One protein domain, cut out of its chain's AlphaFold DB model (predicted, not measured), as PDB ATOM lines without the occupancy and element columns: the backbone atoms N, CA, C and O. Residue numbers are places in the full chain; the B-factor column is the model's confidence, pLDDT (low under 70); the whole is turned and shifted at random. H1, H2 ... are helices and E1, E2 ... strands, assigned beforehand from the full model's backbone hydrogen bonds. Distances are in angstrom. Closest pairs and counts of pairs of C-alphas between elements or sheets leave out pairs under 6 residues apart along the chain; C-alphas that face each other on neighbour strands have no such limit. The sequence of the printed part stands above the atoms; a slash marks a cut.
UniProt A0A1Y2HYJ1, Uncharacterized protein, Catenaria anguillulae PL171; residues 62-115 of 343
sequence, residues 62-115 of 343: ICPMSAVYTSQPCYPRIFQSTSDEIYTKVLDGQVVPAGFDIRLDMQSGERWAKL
ATOM      1  N   ILE A  62     -33.454  18.640  -9.645       89.00
ATOM      2  CA  ILE A  62     -34.410  19.050  -8.612       89.00
ATOM      3  C   ILE A  62     -34.035  20.446  -8.104       89.00
ATOM      4  O   ILE A  62     -32.998  20.636  -7.467       89.00
ATOM      5  N   CYS A  63     -34.922  21.415  -8.319       90.19
ATOM      6  CA  CYS A  63     -34.901  22.703  -7.627       90.19
ATOM      7  C   CYS A  63     -35.892  22.659  -6.449       90.19
ATOM      8  O   CYS A  63     -37.098  22.547  -6.688       90.19
ATOM      9  N   PRO A  64     -35.452  22.739  -5.179       84.88
ATOM     10  CA  PRO A  64     -36.382  22.776  -4.054       84.88
ATOM     11  C   PRO A  64     -37.143  24.110  -4.058       84.88
ATOM     12  O   PRO A  64     -36.547  25.159  -4.287       84.88
ATOM     13  N   MET A  65     -38.445  24.111  -3.747       72.12
ATOM     14  CA  MET A  65     -39.257  25.347  -3.746       72.12
ATOM     15  C   MET A  65     -38.738  26.428  -2.777       72.12
ATOM     16  O   MET A  65     -39.013  27.612  -2.963       72.12
ATOM     17  N   SER A  66     -37.944  26.045  -1.771       62.84
ATOM     18  CA  SER A  66     -37.224  26.972  -0.894       62.84
ATOM     19  C   SER A  66     -36.186  27.831  -1.623       62.84
ATOM     20  O   SER A  66     -35.932  28.939  -1.164       62.84
ATOM     21  N   ALA A  67     -35.617  27.379  -2.748       58.47
ATOM     22  CA  ALA A  67     -34.540  28.067  -3.470       58.47
ATOM     23  C   ALA A  67     -34.892  29.518  -3.848       58.47
ATOM     24  O   ALA A  67     -34.032  30.392  -3.753       58.47
ATOM     25  N   VAL A  68     -36.172  29.779  -4.154       57.91
ATOM     26  CA  VAL A  68     -36.748  31.113  -4.425       57.91
ATOM     27  C   VAL A  68     -36.511  32.107  -3.273       57.91
ATOM     28  O   VAL A  68     -36.441  33.311  -3.501       57.91
ATOM     29  N   TYR A  69     -36.354  31.611  -2.042       62.88
ATOM     30  CA  TYR A  69     -36.181  32.410  -0.823       62.88
ATOM     31  C   TYR A  69     -34.858  32.156  -0.081       62.88
ATOM     32  O   TYR A  69     -34.441  32.996   0.713       62.88
ATOM     33  N   THR A  70     -34.203  31.008  -0.291       60.00
ATOM     34  CA  THR A  70     -33.013  30.579   0.472       60.00
ATOM     35  C   THR A  70     -31.734  30.463  -0.355       60.00
ATOM     36  O   THR A  70     -30.699  30.097   0.199       60.00
ATOM     37  N   SER A  71     -31.772  30.768  -1.660       78.81
ATOM     38  CA  SER A  71     -30.614  30.705  -2.571       78.81
ATOM     39  C   SER A  71     -29.912  29.332  -2.615       78.81
ATOM     40  O   SER A  71     -28.732  29.240  -2.965       78.81
ATOM     41  N   GLN A  72     -30.615  28.253  -2.258       80.31
ATOM     42  CA  GLN A  72     -30.086  26.895  -2.381       80.31
ATOM     43  C   GLN A  72     -29.984  26.508  -3.865       80.31
ATOM     44  O   GLN A  72     -30.978  26.641  -4.582       80.31
ATOM     45  N   PRO A  73     -28.822  26.022  -4.342       86.44
ATOM     46  CA  PRO A  73     -28.685  25.572  -5.720       86.44
ATOM     47  C   PRO A  73     -29.541  24.325  -5.962       86.44
ATOM     48  O   PRO A  73     -29.720  23.492  -5.068       86.44
ATOM     49  N   CYS A  74     -30.034  24.182  -7.189       90.44
ATOM     50  CA  CYS A  74     -30.664  22.945  -7.629       90.44
ATOM     51  C   CYS A  74     -29.625  21.810  -7.702       90.44
ATOM     52  O   CYS A  74     -28.437  22.054  -7.916       90.44
ATOM     53  N   TYR A  75     -30.070  20.570  -7.517       92.44
ATOM     54  CA  TYR A  75     -29.214  19.384  -7.411       92.44
ATOM     55  C   TYR A  75     -29.724  18.252  -8.312       92.44
ATOM     56  O   TYR A  75     -30.920  18.198  -8.591       92.44
ATOM     57  N   PRO A  76     -28.861  17.330  -8.779       94.38
ATOM     58  CA  PRO A  76     -29.299  16.235  -9.639       94.38
ATOM     59  C   PRO A  76     -30.326  15.343  -8.931       94.38
ATOM     60  O   PRO A  76     -30.217  15.065  -7.734       94.38
ATOM     61  N   ARG A  77     -31.314  14.870  -9.692       94.38
ATOM     62  CA  ARG A  77     -32.377  13.960  -9.247       94.38
ATOM     63  C   ARG A  77     -31.831  12.614  -8.780       94.38
ATOM     64  O   ARG A  77     -32.350  12.031  -7.829       94.38
ATOM     65  N   ILE A  78     -30.783  12.133  -9.440       94.38
ATOM     66  CA  ILE A  78     -30.050  10.930  -9.051       94.38
ATOM     67  C   ILE A  78     -28.921  11.333  -8.099       94.38
ATOM     68  O   ILE A  78     -28.097  12.189  -8.420       94.38
ATOM     69  N   PHE A  79     -28.872  10.702  -6.927       95.25
ATOM     70  CA  PHE A  79     -27.813  10.915  -5.946       95.25
ATOM     71  C   PHE A  79     -26.452  10.449  -6.485       95.25
ATOM     72  O   PHE A  79     -26.304   9.314  -6.942       95.25
ATOM     73  N   GLN A  80     -25.444  11.315  -6.364       92.06
ATOM     74  CA  GLN A  80     -24.051  11.038  -6.711       92.06
ATOM     75  C   GLN A  80     -23.177  11.311  -5.479       92.06
ATOM     76  O   GLN A  80     -23.116  12.445  -5.005       92.06
ATOM     77  N   SER A  81     -22.501  10.285  -4.945       89.75
ATOM     78  CA  SER A  81     -21.502  10.477  -3.880       89.75
ATOM     79  C   SER A  81     -20.163  10.879  -4.491       89.75
ATOM     80  O   SER A  81     -19.704  10.252  -5.443       89.75
ATOM     81  N   THR A  82     -19.505  11.879  -3.908       83.81
ATOM     82  CA  THR A  82     -18.188  12.368  -4.350       83.81
ATOM     83  C   THR A  82     -17.014  11.530  -3.834       83.81
ATOM     84  O   THR A  82     -15.882  11.750  -4.258       83.81
ATOM     85  N   SER A  83     -17.256  10.568  -2.934       82.75
ATOM     86  CA  SER A  83     -16.235   9.628  -2.448       82.75
ATOM     87  C   SER A  83     -16.814   8.261  -2.056       82.75
ATOM     88  O   SER A  83     -18.000   8.128  -1.735       82.75
ATOM     89  N   ASP A  84     -15.940   7.255  -2.044       82.06
ATOM     90  CA  ASP A  84     -16.123   5.911  -1.480       82.06
ATOM     91  C   ASP A  84     -15.657   5.809  -0.012       82.06
ATOM     92  O   ASP A  84     -15.685   4.738   0.599       82.06
ATOM     93  N   GLU A  85     -15.286   6.943   0.588       84.44
ATOM     94  CA  GLU A  85     -14.794   7.062   1.963       84.44
ATOM     95  C   GLU A  85     -15.841   7.661   2.918       84.44
ATOM     96  O   GLU A  85     -15.998   7.168   4.040       84.44
ATOM     97  N   ILE A  86     -16.607   8.667   2.480       90.06
ATOM     98  CA  ILE A  86     -17.445   9.512   3.346       90.06
ATOM     99  C   ILE A  86     -18.930   9.361   2.984       90.06
ATOM    100  O   ILE A  86     -19.299   9.386   1.811       90.06
ATOM    101  N   TYR A  87     -19.799   9.230   3.994       93.69
ATOM    102  CA  TYR A  87     -21.249   9.307   3.790       93.69
ATOM    103  C   TYR A  87     -21.648  10.737   3.422       93.69
ATOM    104  O   TYR A  87     -21.413  11.669   4.189       93.69
ATOM    105  N   THR A  88     -22.293  10.898   2.271       96.19
ATOM    106  CA  THR A  88     -22.818  12.179   1.790       96.19
ATOM    107  C   THR A  88     -24.320  12.241   2.073       96.19
ATOM    108  O   THR A  88     -25.022  11.236   1.939       96.19
ATOM    109  N   LYS A  89     -24.831  13.404   2.484       95.81
ATOM    110  CA  LYS A  89     -26.265  13.599   2.737       95.81
ATOM    111  C   LYS A  89     -27.061  13.456   1.437       95.81
ATOM    112  O   LYS A  89     -26.714  14.070   0.431       95.81
ATOM    113  N   VAL A  90     -28.132  12.672   1.477       95.81
ATOM    114  CA  VAL A  90     -29.118  12.556   0.397       95.81
ATOM    115  C   VAL A  90     -30.132  13.682   0.579       95.81
ATOM    116  O   VAL A  90     -30.701  13.829   1.661       95.81
ATOM    117  N   LEU A  91     -30.337  14.491  -0.458       95.06
ATOM    118  CA  LEU A  91     -31.268  15.620  -0.430       95.06
ATOM    119  C   LEU A  91     -32.704  15.166  -0.734       95.06
ATOM    120  O   LEU A  91     -32.937  14.080  -1.273       95.06
ATOM    121  N   ASP A  92     -33.681  15.989  -0.357       91.50
ATOM    122  CA  ASP A  92     -35.097  15.645  -0.498       91.50
ATOM    123  C   ASP A  92     -35.476  15.395  -1.966       91.50
ATOM    124  O   ASP A  92     -35.035  16.082  -2.884       91.50
ATOM    125  N   GLY A  93     -36.272  14.352  -2.207       90.06
ATOM    126  CA  GLY A  93     -36.639  13.920  -3.560       90.06
ATOM    127  C   GLY A  93     -35.536  13.205  -4.356       90.06
ATOM    128  O   GLY A  93     -35.859  12.617  -5.389       90.06
ATOM    129  N   GLN A  94     -34.274  13.173  -3.901       94.81
ATOM    130  CA  GLN A  94     -33.226  12.433  -4.611       94.81
ATOM    131  C   GLN A  94     -33.452  10.914  -4.570       94.81
ATOM    132  O   GLN A  94     -33.683  10.301  -3.518       94.81
ATOM    133  N   VAL A  95     -33.299  10.295  -5.740       94.38
ATOM    134  CA  VAL A  95     -33.294   8.844  -5.924       94.38
ATOM    135  C   VAL A  95     -31.870   8.336  -5.712       94.38
ATOM    136  O   VAL A  95     -30.938   8.777  -6.382       94.38
ATOM    137  N   VAL A  96     -31.693   7.397  -4.782       95.31
ATOM    138  CA  VAL A  96     -30.404   6.730  -4.548       95.31
ATOM    139  C   VAL A  96     -30.352   5.467  -5.412       95.31
ATOM    140  O   VAL A  96     -31.255   4.639  -5.276       95.31
ATOM    141  N   PRO A  97     -29.349   5.296  -6.296       94.00
ATOM    142  CA  PRO A  97     -29.200   4.072  -7.080       94.00
ATOM    143  C   PRO A  97     -28.994   2.823  -6.212       94.00
ATOM    144  O   PRO A  97     -28.543   2.900  -5.068       94.00
ATOM    145  N   ALA A  98     -29.262   1.650  -6.786       91.19
ATOM    146  CA  ALA A  98     -28.881   0.384  -6.170       91.19
ATOM    147  C   ALA A  98     -27.350   0.291  -6.003       91.19
ATOM    148  O   ALA A  98     -26.593   0.803  -6.828       91.19
ATOM    149  N   GLY A  99     -26.896  -0.387  -4.946       88.50
ATOM    150  CA  GLY A  99     -25.468  -0.571  -4.671       88.50
ATOM    151  C   GLY A  99     -24.790   0.570  -3.904       88.50
ATOM    152  O   GLY A  99     -23.568   0.571  -3.824       88.50
ATOM    153  N   PHE A 100     -25.543   1.508  -3.322       93.69
ATOM    154  CA  PHE A 100     -25.047   2.412  -2.275       93.69
ATOM    155  C   PHE A 100     -25.365   1.855  -0.880       93.69
ATOM    156  O   PHE A 100     -26.431   1.282  -0.664       93.69
ATOM    157  N   ASP A 101     -24.456   2.066   0.071       92.69
ATOM    158  CA  ASP A 101     -24.699   1.862   1.503       92.69
ATOM    159  C   ASP A 101     -25.425   3.094   2.069       92.69
ATOM    160  O   ASP A 101     -25.025   4.227   1.786       92.69
ATOM    161  N   ILE A 102     -26.504   2.890   2.831       93.25
ATOM    162  CA  ILE A 102     -27.434   3.943   3.262       93.25
ATOM    163  C   ILE A 102     -27.606   3.906   4.781       93.25
ATOM    164  O   ILE A 102     -27.995   2.894   5.356       93.25
ATOM    165  N   ARG A 103     -27.411   5.059   5.426       94.38
ATOM    166  CA  ARG A 103     -27.712   5.293   6.842       94.38
ATOM    167  C   ARG A 103     -28.834   6.315   6.995       94.38
ATOM    168  O   ARG A 103     -28.965   7.245   6.198       94.38
ATOM    169  N   LEU A 104     -29.621   6.160   8.053       91.19
ATOM    170  CA  LEU A 104     -30.645   7.113   8.476       91.19
ATOM    171  C   LEU A 104     -30.263   7.643   9.860       91.19
ATOM    172  O   LEU A 104     -30.142   6.862  10.803       91.19
ATOM    173  N   ASP A 105     -30.075   8.956  10.002       87.81
ATOM    174  CA  ASP A 105     -29.949   9.555  11.329       87.81
ATOM    175  C   ASP A 105     -31.328   9.580  11.998       87.81
ATOM    176  O   ASP A 105     -32.227  10.323  11.610       87.81
ATOM    177  N   MET A 106     -31.488   8.769  13.041       68.00
ATOM    178  CA  MET A 106     -32.742   8.623  13.780       68.00
ATOM    179  C   MET A 106     -33.093   9.844  14.653       68.00
ATOM    180  O   MET A 106     -34.203   9.901  15.190       68.00
ATOM    181  N   GLN A 107     -32.184  10.815  14.818       77.50
ATOM    182  CA  GLN A 107     -32.446  12.058  15.551       77.50
ATOM    183  C   GLN A 107     -32.994  13.163  14.641       77.50
ATOM    184  O   GLN A 107     -34.026  13.752  14.969       77.50
ATOM    185  N   SER A 108     -32.339  13.428  13.507       88.56
ATOM    186  CA  SER A 108     -32.778  14.434  12.526       88.56
ATOM    187  C   SER A 108     -33.811  13.908  11.519       88.56
ATOM    188  O   SER A 108     -34.664  14.667  11.061       88.56
ATOM    189  N   GLY A 109     -33.772  12.611  11.201       84.69
ATOM    190  CA  GLY A 109     -34.481  11.999  10.075       84.69
ATOM    191  C   GLY A 109     -33.710  12.060   8.749       84.69
ATOM    192  O   GLY A 109     -34.260  11.678   7.719       84.69
ATOM    193  N   GLU A 110     -32.466  12.545   8.746       93.19
ATOM    194  CA  GLU A 110     -31.688  12.746   7.523       93.19
ATOM    195  C   GLU A 110     -31.136  11.436   6.951       93.19
ATOM    196  O   GLU A 110     -30.591  10.594   7.669       93.19
ATOM    197  N   ARG A 111     -31.256  11.280   5.629       95.81
ATOM    198  CA  ARG A 111     -30.697  10.154   4.873       95.81
ATOM    199  C   ARG A 111     -29.271  10.475   4.436       95.81
ATOM    200  O   ARG A 111     -28.994  11.565   3.943       95.81
ATOM    201  N   TRP A 112     -28.388   9.497   4.560       96.19
ATOM    202  CA  TRP A 112     -26.975   9.587   4.206       96.19
ATOM    203  C   TRP A 112     -26.595   8.359   3.384       96.19
ATOM    204  O   TRP A 112     -27.007   7.254   3.724       96.19
ATOM    205  N   ALA A 113     -25.820   8.523   2.316       95.94
ATOM    206  CA  ALA A 113     -25.426   7.420   1.446       95.94
ATOM    207  C   ALA A 113     -23.945   7.489   1.051       95.94
ATOM    208  O   ALA A 113     -23.342   8.563   0.999       95.94
ATOM    209  N   LYS A 114     -23.350   6.322   0.805       94.44
ATOM    210  CA  LYS A 114     -21.922   6.135   0.537       94.44
ATOM    211  C   LYS A 114     -21.723   5.033  -0.504       94.44
ATOM    212  O   LYS A 114     -22.464   4.051  -0.513       94.44
ATOM    213  N   LEU A 115     -20.720   5.169  -1.372       91.94
ATOM    214  CA  LEU A 115     -20.340   4.078  -2.269       91.94
ATOM    215  C   LEU A 115     -19.625   2.972  -1.456       91.94
ATOM    216  O   LEU A 115     -18.698   3.292  -0.707       91.94
TER     217      LEU A 115
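AT A GLANCE: This is residues 62 to 115 of the 343 residues of an uncharacterized protein of Catenaria anguillulae PL171 (UniProt A0A1Y2HYJ1). Little regular structure is present: a long looping stretch, residues 71 to 100, winds past a small hairpin of E1 and E2, and residues 66 to 71, with the short helix H1, stick out at the far end. Residues 88 to 89 of the loop pair with E2, antiparallel. The printed part has 54 residues, in the order H1, E1, E2, of mixed class, with 12 in named elements. It is only just compact, close to loose, with a radius of gyration of the C-alphas of 12.0 A and spans of 33 by 25 by 17 A.

HOW THE PARTS SIT: E1, residues 101 to 104, and E2, residues 111 to 114, form an antiparallel hairpin at 158 degrees. N 103 and O 112 are within hydrogen-bond range at 2.8 A, as are N 101 and O 114 at 2.9 A. H1, residues 67 to 70, is apart from E2; it is too short for any O i to N i+4 pair, and its one O i to N i+3 pair is not within range.

IN THESE COORDINATES: H1 begins at C-alpha 67 (-34.540, 28.067, -3.470) and is 4.9 A long. E1 and E2 are each 10.6 A long; E2 ends at C-alpha 114 (-21.922, 6.135, 0.537).

THE WHOLE: The C-alphas of Tyr 69 and Gly 99, the two farthest apart, are 34.9 A apart. The printed part has no cut. The link from H1 to E1 is long, 30 residues. The pLDDT is under 70 at residues 66 to 70 and 106.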